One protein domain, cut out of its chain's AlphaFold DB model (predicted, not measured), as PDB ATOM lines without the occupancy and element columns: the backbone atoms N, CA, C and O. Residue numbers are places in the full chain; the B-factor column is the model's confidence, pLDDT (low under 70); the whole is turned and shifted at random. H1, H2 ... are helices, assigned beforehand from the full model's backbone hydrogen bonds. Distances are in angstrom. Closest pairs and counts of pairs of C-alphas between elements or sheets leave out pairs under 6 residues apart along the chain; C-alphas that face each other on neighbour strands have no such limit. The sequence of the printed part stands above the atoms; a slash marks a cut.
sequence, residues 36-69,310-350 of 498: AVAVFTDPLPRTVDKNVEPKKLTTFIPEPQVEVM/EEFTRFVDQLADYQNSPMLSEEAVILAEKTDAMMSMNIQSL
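This is residues 36 to 69 and 310 to 350 of the 498 residues of an uncharacterized protein of Enterococcus mundtii (UniProt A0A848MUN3). A wide loop without named elements, residues 36 to 69, wraps round one helix, H1, which passes through the middle of this ring; H2 and H3, the two shorter helices, sit in sequence at one end of the ring and make a corner. The loop's two ends come together side by side, residues 37 to 38 pairing with residues 67 to 68 in parallel, at the end of the ring away from H2 and H3. The printed part has 75 residues with three named helices, in the order H1, H2, H3, and no named strand; the class is all helix, though only 30 of the 75 residues are in named elements. The whole is compact, with a radius of gyration of the C-alphas of 12.6 A and spans of 37 by 26 by 20 A.

H1, residues 310 to 323, touches H2, residues 330 to 337, with its residues 312 to 316 alone. Their closest C-alphas are those of Val 316 and Glu 330, 6.2 A apart, and their lines are only just about perpendicular, at 72 degrees. H2 and H3, residues 341 to 348, only just touch, and only at the corner by their link, with 3 pairs of C-alphas within 8 A. The closest are those of Glu 337 and Ser 344, 5.0 A apart; the two helices run opposite ways at a steep tilt of 59 degrees. H1 and H3 are apart, but only just: their closest C-alphas are 8.2 A apart. In H1, H2 and H3 every O i to N i+4 pair is within hydrogen-bond range.

H1, 14 residues from Glu 310 to Gln 323, is 19.8 A long and begins at C-alpha 310 (-20.079, 28.035, 5.320). H2, 8 residues from Glu 330 to Glu 337, measures 10.7 A. H3, 8 residues from Ala 341 to Gln 348, measures 10.4 A and ends at C-alpha 348 (-13.955, 41.084, 12.271).

The C-alphas of Met 69 and Thr 339 are the two farthest apart, at 37.4 A. Residues 70 to 309 are cut out, and C-alphas 69 and 310 are 17.8 A apart across the cut. The link from H1 to H2 is short and that from H2 to H3 tight. The mean pLDDT of the printed part is 91.3, and residues 40 to 43 are under 70.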
ATOM      1  N   ALA A  36     -32.125  43.559  -2.663       90.25
ATOM      2  CA  ALA A  36     -31.994  42.106  -2.724       90.25
ATOM      3  C   ALA A  36     -32.218  41.515  -4.123       90.25
ATOM      4  O   ALA A  36     -33.049  41.992  -4.898       90.25
ATOM      5  N   VAL A  37     -31.549  40.390  -4.383       88.88
ATOM      6  CA  VAL A  37     -31.732  39.559  -5.578       88.88
ATOM      7  C   VAL A  37     -32.356  38.216  -5.208       88.88
ATOM      8  O   VAL A  37     -32.044  37.627  -4.174       88.88
ATOM      9  N   ALA A  38     -33.269  37.729  -6.047       85.19
ATOM     10  CA  ALA A  38     -33.860  36.409  -5.864       85.19
ATOM     11  C   ALA A  38     -32.881  35.327  -6.329       85.19
ATOM     12  O   ALA A  38     -32.365  35.401  -7.446       85.19
ATOM     13  N   VAL A  39     -32.670  34.315  -5.491       79.19
ATOM     14  CA  VAL A  39     -31.846  33.145  -5.812       79.19
ATOM     15  C   VAL A  39     -32.672  31.872  -5.671       79.19
ATOM     16  O   VAL A  39     -33.603  31.799  -4.867       79.19
ATOM     17  N   PHE A  40     -32.355  30.873  -6.493       62.56
ATOM     18  CA  PHE A  40     -33.108  29.615  -6.568       62.56
ATOM     19  C   PHE A  40     -32.258  28.383  -6.238       62.56
ATOM     20  O   PHE A  40     -32.812  27.305  -6.039       62.56
ATOM     21  N   THR A  41     -30.934  28.528  -6.194       61.38
ATOM     22  CA  THR A  41     -29.979  27.439  -5.971       61.38
ATOM     23  C   THR A  41     -28.718  27.979  -5.321       61.38
ATOM     24  O   THR A  41     -28.277  29.070  -5.687       61.38
ATOM     25  N   ASP A  42     -28.106  27.181  -4.449       62.00
ATOM     26  CA  ASP A  42     -26.770  27.476  -3.944       62.00
ATOM     27  C   ASP A  42     -25.761  27.542  -5.103       62.00
ATOM     28  O   ASP A  42     -25.869  26.766  -6.067       62.00
ATOM     29  N   PRO A  43     -24.783  28.462  -5.048       66.50
ATOM     30  CA  PRO A  43     -23.718  28.502  -6.033       66.50
ATOM     31  C   PRO A  43     -22.950  27.175  -6.029       66.50
ATOM     32  O   PRO A  43     -22.685  26.576  -4.985       66.50
ATOM     33  N   LEU A  44     -22.594  26.693  -7.223       73.94
ATOM     34  CA  LEU A  44     -21.779  25.488  -7.346       73.94
ATOM     35  C   LEU A  44     -20.413  25.711  -6.680       73.94
ATOM     36  O   LEU A  44     -19.839  26.792  -6.847       73.94
ATOM     37  N   PRO A  45     -19.846  24.689  -6.009       80.38
ATOM     38  CA  PRO A  45     -18.513  24.793  -5.435       80.38
ATOM     39  C   PRO A  45     -17.492  25.237  -6.486       80.38
ATOM     40  O   PRO A  45     -17.388  24.640  -7.565       80.38
ATOM     41  N   ARG A  46     -16.716  26.279  -6.175       87.38
ATOM     42  CA  ARG A  46     -15.629  26.735  -7.048       87.38
ATOM     43  C   ARG A  46     -14.467  25.747  -7.025       87.38
ATOM     44  O   ARG A  46     -14.175  25.105  -6.019       87.38
ATOM     45  N   THR A  47     -13.739  25.672  -8.137       89.69
ATOM     46  CA  THR A  47     -12.421  25.026  -8.144       89.69
ATOM     47  C   THR A  47     -11.417  25.951  -7.465       89.69
ATOM     48  O   THR A  47     -11.268  27.093  -7.892       89.69
ATOM     49  N   VAL A  48     -10.718  25.461  -6.442       92.25
ATOM     50  CA  VAL A  48      -9.758  26.247  -5.651       92.25
ATOM     51  C   VAL A  48      -8.319  25.773  -5.868       92.25
ATOM     52  O   VAL A  48      -8.068  24.587  -6.080       92.25
ATOM     53  N   ASP A  49      -7.362  26.697  -5.790       91.31
ATOM     54  CA  ASP A  49      -5.922  26.431  -5.798       91.31
ATOM     55  C   ASP A  49      -5.242  27.183  -4.649       91.31
ATOM     56  O   ASP A  49      -5.234  28.411  -4.582       91.31
ATOM     57  N   LYS A  50      -4.612  26.417  -3.758       87.81
ATOM     58  CA  LYS A  50      -3.884  26.912  -2.581       87.81
ATOM     59  C   LYS A  50      -2.698  27.826  -2.904       87.81
ATOM     60  O   LYS A  50      -2.178  28.474  -2.002       87.81
ATOM     61  N   ASN A  51      -2.219  27.831  -4.149       90.88
ATOM     62  CA  ASN A  51      -1.108  28.682  -4.581       90.88
ATOM     63  C   ASN A  51      -1.574  30.070  -5.046       90.88
ATOM     64  O   ASN A  51      -0.742  30.929  -5.340       90.88
ATOM     65  N   VAL A  52      -2.887  30.295  -5.143       93.44
ATOM     66  CA  VAL A  52      -3.454  31.588  -5.518       93.44
ATOM     67  C   VAL A  52      -3.549  32.463  -4.276       93.44
ATOM     68  O   VAL A  52      -4.425  32.288  -3.433       93.44
ATOM     69  N   GLU A  53      -2.631  33.419  -4.164       92.50
ATOM     70  CA  GLU A  53      -2.611  34.364  -3.050       92.50
ATOM     71  C   GLU A  53      -3.621  35.504  -3.268       92.50
ATOM     72  O   GLU A  53      -3.674  36.083  -4.363       92.50
ATOM     73  N   PRO A  54      -4.408  35.886  -2.242       95.56
ATOM     74  CA  PRO A  54      -5.259  37.060  -2.337       95.56
ATOM     75  C   PRO A  54      -4.401  38.324  -2.421       95.56
ATOM     76  O   PRO A  54      -3.361  38.466  -1.772       95.56
ATOM     77  N   LYS A  55      -4.873  39.302  -3.192       95.94
ATOM     78  CA  LYS A  55      -4.252  40.627  -3.235       95.94
ATOM     79  C   LYS A  55      -4.448  41.307  -1.880       95.94
ATOM     80  O   LYS A  55      -5.529  41.236  -1.297       95.94
ATOM     81  N   LYS A  56      -3.421  42.024  -1.416       95.62
ATOM     82  CA  LYS A  56      -3.515  42.832  -0.196       95.62
ATOM     83  C   LYS A  56      -4.636  43.867  -0.321       95.62
ATOM     84  O   LYS A  56      -4.676  44.620  -1.297       95.62
ATOM     85  N   LEU A  57      -5.503  43.936   0.681       97.12
ATOM     86  CA  LEU A  57      -6.605  44.880   0.734       97.12
ATOM     87  C   LEU A  57      -6.129  46.264   1.188       97.12
ATOM     88  O   LEU A  57      -5.269  46.428   2.055       97.12
ATOM     89  N   THR A  58      -6.715  47.286   0.571       94.50
ATOM     90  CA  THR A  58      -6.520  48.699   0.941       94.50
ATOM     91  C   THR A  58      -7.814  49.365   1.395       94.50
ATOM     92  O   THR A  58      -7.767  50.438   1.992       94.50
ATOM     93  N   THR A  59      -8.945  48.708   1.152       97.00
ATOM     94  CA  THR A  59     -10.301  49.128   1.498       97.00
ATOM     95  C   THR A  59     -11.071  47.935   2.038       97.00
ATOM     96  O   THR A  59     -10.628  46.787   1.910       97.00
ATOM     97  N   PHE A  60     -12.243  48.194   2.612       96.88
ATOM     98  CA  PHE A  60     -13.196  47.116   2.845       96.88
ATOM     99  C   PHE A  60     -13.685  46.567   1.501       96.88
ATOM    100  O   PHE A  60     -13.835  47.326   0.538       96.88
ATOM    101  N   ILE A  61     -13.910  45.254   1.424       96.12
ATOM    102  CA  ILE A  61     -14.665  44.692   0.300       96.12
ATOM    103  C   ILE A  61     -16.120  45.184   0.400       96.12
ATOM    104  O   ILE A  61     -16.536  45.631   1.475       96.12
ATOM    105  N   PRO A  62     -16.908  45.172  -0.684       93.50
ATOM    106  CA  PRO A  62     -18.327  45.513  -0.606       93.50
ATOM    107  C   PRO A  62     -19.073  44.662   0.436       93.50
ATOM    108  O   PRO A  62     -18.625  43.579   0.803       93.50
ATOM    109  N   GLU A  63     -20.203  45.140   0.951       91.19
ATOM    110  CA  GLU A  63     -21.106  44.269   1.719       91.19
ATOM    111  C   GLU A  63     -21.663  43.170   0.789       91.19
ATOM    112  O   GLU A  63     -21.818  43.436  -0.410       91.19
ATOM    113  N   PRO A  64     -21.928  41.947   1.285       86.81
ATOM    114  CA  PRO A  64     -22.506  40.889   0.464       86.81
ATOM    115  C   PRO A  64     -23.826  41.324  -0.170       86.81
ATOM    116  O   PRO A  64     -24.638  42.013   0.454       86.81
ATOM    117  N   GLN A  65     -24.048  40.889  -1.409       87.00
ATOM    118  CA  GLN A  65     -25.336  41.042  -2.065       87.00
ATOM    119  C   GLN A  65     -26.385  40.259  -1.268       87.00
ATOM    120  O   GLN A  65     -26.192  39.093  -0.937       87.00
ATOM    121  N   VAL A  66     -27.499  40.909  -0.942       88.88
ATOM    122  CA  VAL A  66     -28.577  40.266  -0.194       88.88
ATOM    123  C   VAL A  66     -29.342  39.329  -1.125       88.88
ATOM    124  O   VAL A  66     -29.816  39.756  -2.180       88.88
ATOM    125  N   GLU A  67     -29.488  38.072  -0.718       87.81
ATOM    126  CA  GLU A  67     -30.119  37.007  -1.499       87.81
ATOM    127  C   GLU A  67     -31.392  36.499  -0.824       87.81
ATOM    128  O   GLU A  67     -31.417  36.319   0.395       87.81
ATOM    129  N   VAL A  68     -32.451  36.241  -1.597       88.75
ATOM    130  CA  VAL A  68     -33.777  35.892  -1.049       88.75
ATOM    131  C   VAL A  68     -34.386  34.663  -1.694       88.75
ATOM    132  O   VAL A  68     -34.286  34.474  -2.906       88.75
ATOM    133  N   MET A  69     -35.097  33.878  -0.883       83.88
ATOM    134  CA  MET A  69     -35.885  32.738  -1.347       83.88
ATOM    135  C   MET A  69     -37.365  33.118  -1.420       83.88
ATOM    136  O   MET A  69     -38.014  33.359  -0.405       83.88
ATOM    137  N   GLU A 310     -19.625  27.675   6.670       90.62
ATOM    138  CA  GLU A 310     -20.079  28.035   5.320       90.62
ATOM    139  C   GLU A 310     -20.096  29.558   5.123       90.62
ATOM    140  O   GLU A 310     -19.865  30.064   4.027       90.62
ATOM    141  N   GLU A 311     -20.304  30.312   6.199       90.94
ATOM    142  CA  GLU A 311     -20.219  31.767   6.232       90.94
ATOM    143  C   GLU A 311     -18.816  32.266   5.857       90.94
ATOM    144  O   GLU A 311     -18.678  33.260   5.137       90.94
ATOM    145  N   PHE A 312     -17.762  31.562   6.283       94.88
ATOM    146  CA  PHE A 312     -16.405  31.880   5.846       94.88
ATOM    147  C   PHE A 312     -16.181  31.521   4.376       94.88
ATOM    148  O   PHE A 312     -15.608  32.333   3.648       94.88
ATOM    149  N   THR A 313     -16.679  30.371   3.910       93.56
ATOM    150  CA  THR A 313     -16.641  30.008   2.483       93.56
ATOM    151  C   THR A 313     -17.280  31.106   1.624       93.56
ATOM    152  O   THR A 313     -16.659  31.583   0.674       93.56
ATOM    153  N   ARG A 314     -18.452  31.617   2.026       91.31
ATOM    154  CA  ARG A 314     -19.141  32.730   1.346       91.31
ATOM    155  C   ARG A 314     -18.322  34.021   1.329       91.31
ATOM    156  O   ARG A 314     -18.274  34.701   0.306       91.31
ATOM    157  N   PHE A 315     -17.640  34.356   2.426       94.38
ATOM    158  CA  PHE A 315     -16.718  35.499   2.447       94.38
ATOM    159  C   PHE A 315     -15.567  35.322   1.443       94.38
ATOM    160  O   PHE A 315     -15.196  36.270   0.745       94.38
ATOM    161  N   VAL A 316     -15.003  34.116   1.346       95.56
ATOM    162  CA  VAL A 316     -13.917  33.813   0.405       95.56
ATOM    163  C   VAL A 316     -14.403  33.865  -1.042       95.56
ATOM    164  O   VAL A 316     -13.689  34.401  -1.889       95.56
ATOM    165  N   ASP A 317     -15.613  33.384  -1.325       93.31
ATOM    166  CA  ASP A 317     -16.254  33.502  -2.640       93.31
ATOM    167  C   ASP A 317     -16.446  34.969  -3.035       93.31
ATOM    168  O   ASP A 317     -16.017  35.394  -4.108       93.31
ATOM    169  N   GLN A 318     -16.973  35.782  -2.121       93.62
ATOM    170  CA  GLN A 318     -17.137  37.214  -2.350       93.62
ATOM    171  C   GLN A 318     -15.793  37.914  -2.609       93.62
ATOM    172  O   GLN A 318     -15.675  38.776  -3.486       93.62
ATOM    173  N   LEU A 319     -14.758  37.557  -1.847       96.56
ATOM    174  CA  LEU A 319     -13.413  38.088  -2.034       96.56
ATOM    175  C   LEU A 319     -12.820  37.657  -3.384       96.56
ATOM    176  O   LEU A 319     -12.165  38.466  -4.047       96.56
ATOM    177  N   ALA A 320     -13.047  36.407  -3.793       95.56
ATOM    178  CA  ALA A 320     -12.632  35.879  -5.085       95.56
ATOM    179  C   ALA A 320     -13.245  36.700  -6.226       95.56
ATOM    180  O   ALA A 320     -12.507  37.160  -7.102       95.56
ATOM    181  N   ASP A 321     -14.549  36.968  -6.167       93.69
ATOM    182  CA  ASP A 321     -15.250  37.791  -7.152       93.69
ATOM    183  C   ASP A 321     -14.724  39.229  -7.160       93.69
ATOM    184  O   ASP A 321     -14.325  39.750  -8.204       93.69
ATOM    185  N   TYR A 322     -14.608  39.852  -5.984       96.25
ATOM    186  CA  TYR A 322     -14.093  41.216  -5.846       96.25
ATOM    187  C   TYR A 322     -12.682  41.382  -6.436       96.25
ATOM    188  O   TYR A 322     -12.357  42.417  -7.024       96.25
ATOM    189  N   GLN A 323     -11.823  40.368  -6.299       96.25
ATOM    190  CA  GLN A 323     -10.442  40.416  -6.783       96.25
ATOM    191  C   GLN A 323     -10.247  39.863  -8.203       96.25
ATOM    192  O   GLN A 323      -9.117  39.941  -8.715       96.25
ATOM    193  N   ASN A 324     -11.314  39.346  -8.830       95.19
ATOM    194  CA  ASN A 324     -11.278  38.530 -10.047       95.19
ATOM    195  C   ASN A 324     -10.279  37.366  -9.925       95.19
ATOM    196  O   ASN A 324      -9.390  37.191 -10.759       95.19
ATOM    197  N   SER A 325     -10.391  36.610  -8.834       95.25
ATOM    198  CA  SER A 325      -9.502  35.511  -8.456       95.25
ATOM    199  C   SER A 325     -10.306  34.221  -8.234       95.25
ATOM    200  O   SER A 325     -10.432  33.755  -7.103       95.25
ATOM    201  N   PRO A 326     -10.871  33.617  -9.298       92.88
ATOM    202  CA  PRO A 326     -11.872  32.547  -9.188       92.88
ATOM    203  C   PRO A 326     -11.359  31.260  -8.527       92.88
ATOM    204  O   PRO A 326     -12.161  30.442  -8.084       92.88
ATOM    205  N   MET A 327     -10.038  31.085  -8.440       95.75
ATOM    206  CA  MET A 327      -9.383  29.934  -7.811       95.75
ATOM    207  C   MET A 327      -8.888  30.216  -6.384       95.75
ATOM    208  O   MET A 327      -8.184  29.386  -5.817       95.75
ATOM    209  N   LEU A 328      -9.229  31.365  -5.792       96.50
ATOM    210  CA  LEU A 328      -8.836  31.701  -4.423       96.50
ATOM    211  C   LEU A 328      -9.354  30.644  -3.433       96.50
ATOM    212  O   LEU A 328     -10.545  30.308  -3.459       96.50
ATOM    213  N   SER A 329      -8.456  30.138  -2.582       95.88
ATOM    214  CA  SER A 329      -8.764  29.137  -1.555       95.88
ATOM    215  C   SER A 329      -8.930  29.759  -0.167       95.88
ATOM    216  O   SER A 329      -8.353  30.805   0.144       95.88
ATOM    217  N   GLU A 330      -9.686  29.074   0.688       95.81
ATOM    218  CA  GLU A 330      -9.894  29.442   2.089       95.81
ATOM    219  C   GLU A 330      -8.570  29.524   2.862       95.81
ATOM    220  O   GLU A 330      -8.322  30.487   3.589       95.81
ATOM    221  N   GLU A 331      -7.664  28.568   2.650       95.56
ATOM    222  CA  GLU A 331      -6.360  28.540   3.315       95.56
ATOM    223  C   GLU A 331      -5.493  29.742   2.949       95.56
ATOM    224  O   GLU A 331      -4.798  30.282   3.811       95.56
ATOM    225  N   ALA A 332      -5.536  30.186   1.689       95.94
ATOM    226  CA  ALA A 332      -4.793  31.360   1.251       95.94
ATOM    227  C   ALA A 332      -5.298  32.633   1.954       95.94
ATOM    228  O   ALA A 332      -4.497  33.474   2.369       95.94
ATOM    229  N   VAL A 333      -6.613  32.744   2.170       96.81
ATOM    230  CA  VAL A 333      -7.225  33.860   2.907       96.81
ATOM    231  C   VAL A 333      -6.857  33.824   4.393       96.81
ATOM    232  O   VAL A 333      -6.463  34.857   4.934       96.81
ATOM    233  N   ILE A 334      -6.867  32.648   5.032       96.19
ATOM    234  CA  ILE A 334      -6.410  32.453   6.428       96.19
ATOM    235  C   ILE A 334      -4.911  32.778   6.586       96.19
ATOM    236  O   ILE A 334      -4.430  33.205   7.634       96.19
ATOM    237  N   LEU A 335      -4.086  32.552   5.567       95.06
ATOM    238  CA  LEU A 335      -2.683  32.967   5.640       95.06
ATOM    239  C   LEU A 335      -2.538  34.483   5.474       95.06
ATOM    240  O   LEU A 335      -1.748  35.106   6.192       95.06
ATOM    241  N   ALA A 336      -3.321  35.084   4.578       94.81
ATOM    242  CA  ALA A 336      -3.297  36.517   4.327       94.81
ATOM    243  C   ALA A 336      -3.796  37.339   5.525       94.81
ATOM    244  O   ALA A 336      -3.151  38.327   5.880       94.81
ATOM    245  N   GLU A 337      -4.865  36.906   6.203       95.00
ATOM    246  CA  GLU A 337      -5.448  37.570   7.386       95.00
ATOM    247  C   GLU A 337      -4.412  37.862   8.481       95.00
ATOM    248  O   GLU A 337      -4.452  38.916   9.113       95.00
ATOM    249  N   LYS A 338      -3.413  36.990   8.642       92.25
ATOM    250  CA  LYS A 338      -2.350  37.136   9.651       92.25
ATOM    251  C   LYS A 338      -1.374  38.277   9.380       92.25
ATOM    252  O   LYS A 338      -0.627  38.671  10.278       92.25
ATOM    253  N   THR A 339      -1.303  38.763   8.143       91.81
ATOM    254  CA  THR A 339      -0.319  39.776   7.717       91.81
ATOM    255  C   THR A 339      -0.954  41.003   7.068       91.81
ATOM    256  O   THR A 339      -0.329  42.068   7.012       91.81
ATOM    257  N   ASP A 340      -2.204  40.886   6.623       95.56
ATOM    258  CA  ASP A 340      -3.006  41.972   6.091       95.56
ATOM    259  C   ASP A 340      -4.045  42.440   7.116       95.56
ATOM    260  O   ASP A 340      -5.127  41.871   7.262       95.56
ATOM    261  N   ALA A 341      -3.723  43.537   7.803       95.69
ATOM    262  CA  ALA A 341      -4.609  44.149   8.784       95.69
ATOM    263  C   ALA A 341      -5.983  44.522   8.201       95.69
ATOM    264  O   ALA A 341      -6.983  44.408   8.904       95.69
ATOM    265  N   MET A 342      -6.057  44.927   6.926       97.12
ATOM    266  CA  MET A 342      -7.342  45.274   6.316       97.12
ATOM    267  C   MET A 342      -8.204  44.021   6.115       97.12
ATOM    268  O   MET A 342      -9.400  44.058   6.387       97.12
ATOM    269  N   MET A 343      -7.602  42.892   5.724       97.12
ATOM    270  CA  MET A 343      -8.286  41.593   5.656       97.12
ATOM    271  C   MET A 343      -8.846  41.180   7.020       97.12
ATOM    272  O   MET A 343     -10.025  40.858   7.129       97.12
ATOM    273  N   SER A 344      -8.026  41.263   8.071       95.69
ATOM    274  CA  SER A 344      -8.455  40.938   9.437       95.69
ATOM    275  C   SER A 344      -9.638  41.807   9.898       95.69
ATOM    276  O   SER A 344     -10.611  41.285  10.438       95.69
ATOM    277  N   MET A 345      -9.611  43.113   9.603       96.94
ATOM    278  CA  MET A 345     -10.703  44.041   9.933       96.94
ATOM    279  C   MET A 345     -11.986  43.774   9.144       96.94
ATOM    280  O   MET A 345     -13.072  43.940   9.699       96.94
ATOM    281  N   ASN A 346     -11.881  43.352   7.877       96.50
ATOM    282  CA  ASN A 346     -13.048  42.935   7.096       96.50
ATOM    283  C   ASN A 346     -13.731  41.739   7.761       96.50
ATOM    284  O   ASN A 346     -14.931  41.803   7.993       96.50
ATOM    285  N   ILE A 347     -12.960  40.707   8.129       95.94
ATOM    286  CA  ILE A 347     -13.482  39.500   8.792       95.94
ATOM    287  C   ILE A 347     -14.093  39.852  10.155       95.94
ATOM    288  O   ILE A 347     -15.207  39.432  10.447       95.94
ATOM    289  N   GLN A 348     -13.420  40.673  10.967       96.50
ATOM    290  CA  GLN A 348     -13.955  41.084  12.271       96.50
ATOM    291  C   GLN A 348     -15.250  41.896  12.145       96.50
ATOM    292  O   GLN A 348     -16.140  41.770  12.978       96.50
ATOM    293  N   SER A 349     -15.387  42.696  11.086       95.56
ATOM    294  CA  SER A 349     -16.601  43.480  10.832       95.56
ATOM    295  C   SER A 349     -17.772  42.647  10.302       95.56
ATOM    296  O   SER A 349     -18.856  43.198  10.129       95.56
ATOM    297  N   LEU A 350     -17.571  41.350  10.035       95.00
ATOM    298  CA  LEU A 350     -18.670  40.421   9.770       95.00
ATOM    299  C   LEU A 350     -19.409  40.033  11.053       95.00
ATOM    300  O   LEU A 350     -20.534  39.572  10.954       95.00
TER     301      LEU A 350